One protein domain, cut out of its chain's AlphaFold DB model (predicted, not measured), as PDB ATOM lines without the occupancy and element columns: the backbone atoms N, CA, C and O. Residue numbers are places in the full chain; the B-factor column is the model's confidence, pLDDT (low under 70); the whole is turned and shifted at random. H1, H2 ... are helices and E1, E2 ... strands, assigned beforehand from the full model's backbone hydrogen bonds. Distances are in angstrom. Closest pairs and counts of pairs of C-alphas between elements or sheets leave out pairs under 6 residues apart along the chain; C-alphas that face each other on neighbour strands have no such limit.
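AT A GLANCE: This is residues 261 to 320 of the 960 residues of the protein "TilS protein" of Symbiodinium sp. KB8 (UniProt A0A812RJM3). Helix H3 lies in the middle, with helix H2 crossing it on one side and a small hairpin of two strands, E1 and E2, packed on its other side. The short helix H1 packs on H3 with its first residue, Ala 265, near Ala 303 at the end of H3. The printed part has 60 residues, with three named helices and then two named strands, the strands forming one antiparallel sheet of order E1 - E2; the class is mixed, helices and strands. It is compact, with a radius of gyration of the C-alphas of 10.4 A and spans of 28 by 22 by 17 A.

HOW THE PARTS SIT: H1, residues 265 to 270, is close to but not clearly touching H2, residues 273 to 284; the C-alphas of Val 268 and Ala 276, their closest, are 5.3 A apart. H1 touches H3, residues 293 to 303, about perpendicular at 78 degrees, with the C-alphas of Ala 265 and Ala 303 closest at 4.3 A. H2 touches H3 with residues 276 to 281 alone, about perpendicular at 81 degrees; the closest C-alphas are those of Arg 277 and Ile 296, 6.3 A apart. Every O i to N i+4 pair is within hydrogen-bond range in H1 and H3, and 7 of 8 in H2. The strands E1, residues 309 to 312, and E2, residues 316 to 319, form an antiparallel hairpin, with N 310 and O 318 at 2.8 A and N 318 and O 310 at 3.0 A, within hydrogen-bond range. The closest C-alphas of H3 and E1 are those of Val 302 and Ala 309, 5.8 A apart. H1 and H2 are apart from both strands.

IN THESE COORDINATES: H1 begins at C-alpha 265 (35.042, -4.634, -31.357) and is 8.5 A long. H2 is 16.2 A long and H3 15.3 A, the latter beginning at C-alpha 293 (45.831, 2.965, -18.948). E1 measures 10.1 A and E2 10.2 A, ending at C-alpha 319 (42.480, -0.173, -36.230).

THE WHOLE: The two C-alphas farthest apart, those of Gly 288 and Arg 306, are 28.7 A apart. The printed part has no cut and no long link. The mean pLDDT of the printed part is 83.5, and residues 286 to 289 and residue 307 are under 70.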
ATOM      1  N   ASP A 261      36.288 -11.940 -26.625       92.25
ATOM      2  CA  ASP A 261      37.237 -11.809 -27.735       92.25
ATOM      3  C   ASP A 261      37.707 -10.341 -27.822       92.25
ATOM      4  O   ASP A 261      36.886  -9.453 -28.067       92.25
ATOM      5  N   PRO A 262      39.006 -10.044 -27.618       91.12
ATOM      6  CA  PRO A 262      39.530  -8.680 -27.654       91.12
ATOM      7  C   PRO A 262      39.583  -8.087 -29.073       91.12
ATOM      8  O   PRO A 262      39.827  -6.890 -29.217       91.12
ATOM      9  N   THR A 263      39.381  -8.907 -30.110       90.00
ATOM     10  CA  THR A 263      39.389  -8.509 -31.523       90.00
ATOM     11  C   THR A 263      37.988  -8.270 -32.092       90.00
ATOM     12  O   THR A 263      37.852  -7.484 -33.034       90.00
ATOM     13  N   ASP A 264      36.927  -8.831 -31.490       89.19
ATOM     14  CA  ASP A 264      35.557  -8.392 -31.781       89.19
ATOM     15  C   ASP A 264      35.259  -7.074 -31.056       89.19
ATOM     16  O   ASP A 264      34.844  -7.029 -29.893       89.19
ATOM     17  N   ALA A 265      35.403  -5.975 -31.797       87.19
ATOM     18  CA  ALA A 265      35.042  -4.634 -31.357       87.19
ATOM     19  C   ALA A 265      33.622  -4.544 -30.758       87.19
ATOM     20  O   ALA A 265      33.397  -3.739 -29.854       87.19
ATOM     21  N   ARG A 266      32.666  -5.379 -31.198       84.75
ATOM     22  CA  ARG A 266      31.299  -5.399 -30.651       84.75
ATOM     23  C   ARG A 266      31.235  -6.079 -29.292       84.75
ATOM     24  O   ARG A 266      30.569  -5.541 -28.412       84.75
ATOM     25  N   ALA A 267      31.922  -7.204 -29.100       89.44
ATOM     26  CA  ALA A 267      32.044  -7.846 -27.792       89.44
ATOM     27  C   ALA A 267      32.728  -6.903 -26.787       89.44
ATOM     28  O   ALA A 267      32.200  -6.659 -25.702       89.44
ATOM     29  N   VAL A 268      33.838  -6.275 -27.191       93.00
ATOM     30  CA  VAL A 268      34.583  -5.299 -26.377       93.00
ATOM     31  C   VAL A 268      33.745  -4.059 -26.030       93.00
ATOM     32  O   VAL A 268      33.812  -3.587 -24.897       93.00
ATOM     33  N   ALA A 269      32.944  -3.531 -26.964       88.69
ATOM     34  CA  ALA A 269      32.091  -2.358 -26.731       88.69
ATOM     35  C   ALA A 269      30.744  -2.670 -26.041       88.69
ATOM     36  O   ALA A 269      30.059  -1.746 -25.600       88.69
ATOM     37  N   ALA A 270      30.345  -3.944 -25.954       88.88
ATOM     38  CA  ALA A 270      29.149  -4.391 -25.231       88.88
ATOM     39  C   ALA A 270      29.445  -4.865 -23.796       88.88
ATOM     40  O   ALA A 270      28.544  -4.855 -22.957       88.88
ATOM     41  N   ALA A 271      30.683  -5.280 -23.512       91.81
ATOM     42  CA  ALA A 271      31.131  -5.680 -22.183       91.81
ATOM     43  C   ALA A 271      31.216  -4.494 -21.201       91.81
ATOM     44  O   ALA A 271      31.376  -3.336 -21.594       91.81
ATOM     45  N   ASP A 272      31.161  -4.782 -19.897       94.62
ATOM     46  CA  ASP A 272      31.368  -3.754 -18.871       94.62
ATOM     47  C   ASP A 272      32.788  -3.140 -18.979       94.62
ATOM     48  O   ASP A 272      33.759  -3.883 -19.175       94.62
ATOM     49  N   PRO A 273      32.966  -1.811 -18.813       89.44
ATOM     50  CA  PRO A 273      34.268  -1.152 -18.935       89.44
ATOM     51  C   PRO A 273      35.374  -1.621 -17.973       89.44
ATOM     52  O   PRO A 273      36.530  -1.243 -18.178       89.44
ATOM     53  N   ALA A 274      35.081  -2.392 -16.923       89.69
ATOM     54  CA  ALA A 274      36.093  -3.079 -16.118       89.69
ATOM     55  C   ALA A 274      36.585  -4.367 -16.804       89.69
ATOM     56  O   ALA A 274      37.793  -4.608 -16.871       89.69
ATOM     57  N   ILE A 275      35.663  -5.152 -17.370       93.75
ATOM     58  CA  ILE A 275      35.951  -6.407 -18.079       93.75
ATOM     59  C   ILE A 275      36.629  -6.125 -19.425       93.75
ATOM     60  O   ILE A 275      37.685  -6.685 -19.710       93.75
ATOM     61  N   ALA A 276      36.104  -5.178 -20.208       93.75
ATOM     62  CA  ALA A 276      36.664  -4.794 -21.505       93.75
ATOM     63  C   ALA A 276      38.123  -4.304 -21.391       93.75
ATOM     64  O   ALA A 276      38.993  -4.724 -22.156       93.75
ATOM     65  N   ARG A 277      38.436  -3.478 -20.376       92.50
ATOM     66  CA  ARG A 277      39.817  -3.038 -20.100       92.50
ATOM     67  C   ARG A 277      40.752  -4.190 -19.756       92.50
ATOM     68  O   ARG A 277      41.931  -4.131 -20.098       92.50
ATOM     69  N   ARG A 278      40.249  -5.205 -19.054       91.94
ATOM     70  CA  ARG A 278      41.017  -6.374 -18.621       91.94
ATOM     71  C   ARG A 278      41.281  -7.331 -19.785       91.94
ATOM     72  O   ARG A 278      42.430  -7.721 -19.970       91.94
ATOM     73  N   ALA A 279      40.281  -7.595 -20.627       92.94
ATOM     74  CA  ALA A 279      40.428  -8.388 -21.849       92.94
ATOM     75  C   ALA A 279      41.473  -7.769 -22.800       92.94
ATOM     76  O   ALA A 279      42.445  -8.426 -23.176       92.94
ATOM     77  N   LEU A 280      41.355  -6.465 -23.085       92.31
ATOM     78  CA  LEU A 280      42.336  -5.729 -23.893       92.31
ATOM     79  C   LEU A 280      43.726  -5.678 -23.243       92.31
ATOM     80  O   LEU A 280      44.736  -5.791 -23.935       92.31
ATOM     81  N   ARG A 281      43.813  -5.546 -21.913       90.38
ATOM     82  CA  ARG A 281      45.091  -5.610 -21.184       90.38
ATOM     83  C   ARG A 281      45.749  -6.978 -21.313       90.38
ATOM     84  O   ARG A 281      46.958  -7.018 -21.524       90.38
ATOM     85  N   ARG A 282      44.987  -8.073 -21.241       87.94
ATOM     86  CA  ARG A 282      45.512  -9.429 -21.460       87.94
ATOM     87  C   ARG A 282      45.998  -9.614 -22.899       87.94
ATOM     88  O   ARG A 282      47.075 -10.157 -23.096       87.94
ATOM     89  N   TRP A 283      45.245  -9.110 -23.878       89.44
ATOM     90  CA  TRP A 283      45.584  -9.176 -25.304       89.44
ATOM     91  C   TRP A 283      46.864  -8.414 -25.674       89.44
ATOM     92  O   TRP A 283      47.698  -8.923 -26.413       89.44
ATOM     93  N   LEU A 284      47.038  -7.200 -25.147       87.50
ATOM     94  CA  LEU A 284      48.102  -6.276 -25.566       87.50
ATOM     95  C   LEU A 284      49.420  -6.418 -24.787       87.50
ATOM     96  O   LEU A 284      50.399  -5.743 -25.130       87.50
ATOM     97  N   THR A 285      49.454  -7.259 -23.745       85.25
ATOM     98  CA  THR A 285      50.643  -7.508 -22.912       85.25
ATOM     99  C   THR A 285      51.590  -8.492 -23.603       85.25
ATOM    100  O   THR A 285      51.490  -9.703 -23.432       85.25
ATOM    101  N   GLU A 286      52.549  -7.957 -24.353       60.53
ATOM    102  CA  GLU A 286      53.681  -8.718 -24.891       60.53
ATOM    103  C   GLU A 286      54.860  -8.714 -23.906       60.53
ATOM    104  O   GLU A 286      55.089  -7.739 -23.187       60.53
ATOM    105  N   SER A 287      55.628  -9.808 -23.889       52.25
ATOM    106  CA  SER A 287      56.973  -9.899 -23.288       52.25
ATOM    107  C   SER A 287      57.125  -9.333 -21.862       52.25
ATOM    108  O   SER A 287      58.184  -8.832 -21.488       52.25
ATOM    109  N   GLY A 288      56.068  -9.424 -21.048       55.44
ATOM    110  CA  GLY A 288      56.063  -9.032 -19.633       55.44
ATOM    111  C   GLY A 288      55.779  -7.553 -19.334       55.44
ATOM    112  O   GLY A 288      55.682  -7.207 -18.157       55.44
ATOM    113  N   TYR A 289      55.593  -6.691 -20.340       62.31
ATOM    114  CA  TYR A 289      55.282  -5.270 -20.139       62.31
ATOM    115  C   TYR A 289      53.809  -4.970 -20.454       62.31
ATOM    116  O   TYR A 289      53.437  -4.851 -21.623       62.31
ATOM    117  N   PRO A 290      52.937  -4.837 -19.434       70.19
ATOM    118  CA  PRO A 290      51.537  -4.525 -19.667       70.19
ATOM    119  C   PRO A 290      51.368  -3.055 -20.092       70.19
ATOM    120  O   PRO A 290      52.041  -2.177 -19.545       70.19
ATOM    121  N   PRO A 291      50.444  -2.748 -21.020       81.00
ATOM    122  CA  PRO A 291      50.227  -1.388 -21.519       81.00
ATOM    123  C   PRO A 291      49.758  -0.424 -20.418       81.00
ATOM    124  O   PRO A 291      49.115  -0.829 -19.443       81.00
ATOM    125  N   ASP A 292      50.010   0.874 -20.580       82.81
ATOM    126  CA  ASP A 292      49.461   1.898 -19.685       82.81
ATOM    127  C   ASP A 292      47.921   2.017 -19.807       82.81
ATOM    128  O   ASP A 292      47.280   1.362 -20.634       82.81
ATOM    129  N   ALA A 293      47.288   2.807 -18.936       83.25
ATOM    130  CA  ALA A 293      45.831   2.965 -18.948       83.25
ATOM    131  C   ALA A 293      45.318   3.698 -20.203       83.25
ATOM    132  O   ALA A 293      44.307   3.292 -20.772       83.25
ATOM    133  N   ALA A 294      46.039   4.717 -20.680       85.38
ATOM    134  CA  ALA A 294      45.654   5.490 -21.856       85.38
ATOM    135  C   ALA A 294      45.817   4.684 -23.154       85.38
ATOM    136  O   ALA A 294      45.080   4.912 -24.109       85.38
ATOM    137  N   ALA A 295      46.754   3.737 -23.212       87.00
ATOM    138  CA  ALA A 295      46.876   2.765 -24.297       87.00
ATOM    139  C   ALA A 295      45.638   1.855 -24.387       87.00
ATOM    140  O   ALA A 295      45.105   1.657 -25.477       87.00
ATOM    141  N   ILE A 296      45.123   1.376 -23.248       91.00
ATOM    142  CA  ILE A 296      43.864   0.614 -23.206       91.00
ATOM    143  C   ILE A 296      42.663   1.488 -23.575       91.00
ATOM    144  O   ILE A 296      41.845   1.071 -24.389       91.00
ATOM    145  N   ASP A 297      42.553   2.695 -23.015       89.88
ATOM    146  CA  ASP A 297      41.428   3.586 -23.316       89.88
ATOM    147  C   ASP A 297      41.419   4.025 -24.800       89.88
ATOM    148  O   ASP A 297      40.342   4.108 -25.386       89.88
ATOM    149  N   ARG A 298      42.585   4.179 -25.457       90.69
ATOM    150  CA  ARG A 298      42.671   4.379 -26.922       90.69
ATOM    151  C   ARG A 298      42.141   3.184 -27.719       90.69
ATOM    152  O   ARG A 298      41.417   3.380 -28.689       90.69
ATOM    153  N   VAL A 299      42.453   1.951 -27.318       91.38
ATOM    154  CA  VAL A 299      41.924   0.752 -27.998       91.38
ATOM    155  C   VAL A 299      40.428   0.576 -27.727       91.38
ATOM    156  O   VAL A 299      39.691   0.166 -28.620       91.38
ATOM    157  N   LEU A 300      39.936   0.983 -26.550       91.38
ATOM    158  CA  LEU A 300      38.498   1.114 -26.313       91.38
ATOM    159  C   LEU A 300      37.866   2.184 -27.209       91.38
ATOM    160  O   LEU A 300      36.766   1.950 -27.699       91.38
ATOM    161  N   ASP A 301      38.513   3.326 -27.451       84.94
ATOM    162  CA  ASP A 301      38.013   4.324 -28.406       84.94
ATOM    163  C   ASP A 301      37.907   3.740 -29.825       84.94
ATOM    164  O   ASP A 301      36.904   3.984 -30.496       84.94
ATOM    165  N   VAL A 302      38.861   2.906 -30.251       85.00
ATOM    166  CA  VAL A 302      38.793   2.175 -31.529       85.00
ATOM    167  C   VAL A 302      37.649   1.149 -31.541       85.00
ATOM    168  O   VAL A 302      36.838   1.148 -32.465       85.00
ATOM    169  N   ALA A 303      37.498   0.332 -30.492       87.00
ATOM    170  CA  ALA A 303      36.416  -0.656 -30.394       87.00
ATOM    171  C   ALA A 303      35.009  -0.020 -30.348       87.00
ATOM    172  O   ALA A 303      34.064  -0.550 -30.925       87.00
ATOM    173  N   HIS A 304      34.866   1.147 -29.711       79.94
ATOM    174  CA  HIS A 304      33.613   1.911 -29.682       79.94
ATOM    175  C   HIS A 304      33.369   2.749 -30.956       79.94
ATOM    176  O   HIS A 304      32.376   3.476 -31.009       79.94
ATOM    177  N   GLY A 305      34.267   2.723 -31.948       72.31
ATOM    178  CA  GLY A 305      34.177   3.566 -33.147       72.31
ATOM    179  C   GLY A 305      34.339   5.071 -32.881       72.31
ATOM    180  O   GLY A 305      33.933   5.888 -33.703       72.31
ATOM    181  N   ARG A 306      34.914   5.457 -31.732       75.38
ATOM    182  CA  ARG A 306      35.276   6.848 -31.390       75.38
ATOM    183  C   ARG A 306      36.608   7.276 -32.020       75.38
ATOM    184  O   ARG A 306      36.863   8.472 -32.134       75.38
ATOM    185  N   ALA A 307      37.426   6.314 -32.441       66.38
ATOM    186  CA  ALA A 307      38.607   6.492 -33.276       66.38
ATOM    187  C   ALA A 307      38.628   5.414 -34.375       66.38
ATOM    188  O   ALA A 307      38.141   4.307 -34.162       66.38
ATOM    189  N   VAL A 308      39.206   5.712 -35.544       70.00
ATOM    190  CA  VAL A 308      39.378   4.709 -36.618       70.00
ATOM    191  C   VAL A 308      40.576   3.801 -36.325       70.00
ATOM    192  O   VAL A 308      40.512   2.594 -36.543       70.00
ATOM    193  N   ALA A 309      41.655   4.374 -35.789       81.44
ATOM    194  CA  ALA A 309      42.870   3.669 -35.401       81.44
ATOM    195  C   ALA A 309      43.541   4.346 -34.199       81.44
ATOM    196  O   ALA A 309      43.303   5.525 -33.925       81.44
ATOM    197  N   CYS A 310      44.414   3.614 -33.509       84.38
ATOM    198  CA  CYS A 310      45.316   4.161 -32.509       84.38
ATOM    199  C   CYS A 310      46.685   3.469 -32.528       84.38
ATOM    200  O   CYS A 310      46.784   2.247 -32.652       84.38
ATOM    201  N   GLU A 311      47.732   4.263 -32.314       85.50
ATOM    202  CA  GLU A 311      49.102   3.771 -32.160       85.50
ATOM    203  C   GLU A 311      49.405   3.409 -30.695       85.50
ATOM    204  O   GLU A 311      48.942   4.069 -29.747       85.50
ATOM    205  N   LEU A 312      50.203   2.357 -30.505       81.94
ATOM    206  CA  LEU A 312      50.606   1.790 -29.219       81.94
ATOM    207  C   LEU A 312      52.140   1.733 -29.073       81.94
ATOM    208  O   LEU A 312      52.867   1.679 -30.070       81.94
ATOM    209  N   PRO A 313      52.661   1.693 -27.830       71.44
ATOM    210  CA  PRO A 313      54.081   1.460 -27.581       71.44
ATOM    211  C   PRO A 313      54.597   0.192 -28.280       71.44
ATOM    212  O   PRO A 313      53.922  -0.842 -28.303       71.44
ATOM    213  N   GLY A 314      55.805   0.290 -28.841       71.94
ATOM    214  CA  GLY A 314      56.414  -0.751 -29.675       71.94
ATOM    215  C   GLY A 314      56.112  -0.637 -31.175       71.94
ATOM    216  O   GLY A 314      56.454  -1.551 -31.913       71.94
ATOM    217  N   GLY A 315      55.479   0.450 -31.639       73.69
ATOM    218  CA  GLY A 315      55.143   0.633 -33.061       73.69
ATOM    219  C   GLY A 315      53.980  -0.245 -33.534       73.69
ATOM    220  O   GLY A 315      53.838  -0.498 -34.726       73.69
ATOM    221  N   ARG A 316      53.160  -0.734 -32.595       82.62
ATOM    222  CA  ARG A 316      51.981  -1.559 -32.876       82.62
ATOM    223  C   ARG A 316      50.770  -0.657 -33.106       82.62
ATOM    224  O   ARG A 316      50.508   0.237 -32.304       82.62
ATOM    225  N   ARG A 317      49.999  -0.943 -34.149       84.25
ATOM    226  CA  ARG A 317      48.785  -0.211 -34.522       84.25
ATOM    227  C   ARG A 317      47.555  -1.085 -34.312       84.25
ATOM    228  O   ARG A 317      47.566  -2.253 -34.687       84.25
ATOM    229  N   VAL A 318      46.488  -0.518 -33.754       85.44
ATOM    230  CA  VAL A 318      45.168  -1.165 -33.690       85.44
ATOM    231  C   VAL A 318      44.171  -0.301 -34.445       85.44
ATOM    232  O   VAL A 318      44.059   0.891 -34.171       85.44
ATOM    233  N   GLU A 319      43.446  -0.888 -35.395       82.56
ATOM    234  CA  GLU A 319      42.480  -0.173 -36.230       82.56
ATOM    235  C   GLU A 319      41.166  -0.939 -36.389       82.56
ATOM    236  O   GLU A 319      41.137  -2.161 -36.545       82.56
ATOM    237  N   HIS A 320      40.056  -0.204 -36.348       70.38
ATOM    238  CA  HIS A 320      38.723  -0.753 -36.533       70.38
ATOM    239  C   HIS A 320      38.485  -0.950 -38.032       70.38
ATOM    240  O   HIS A 320      37.991  -0.055 -38.724       70.38
TER     241      HIS A 320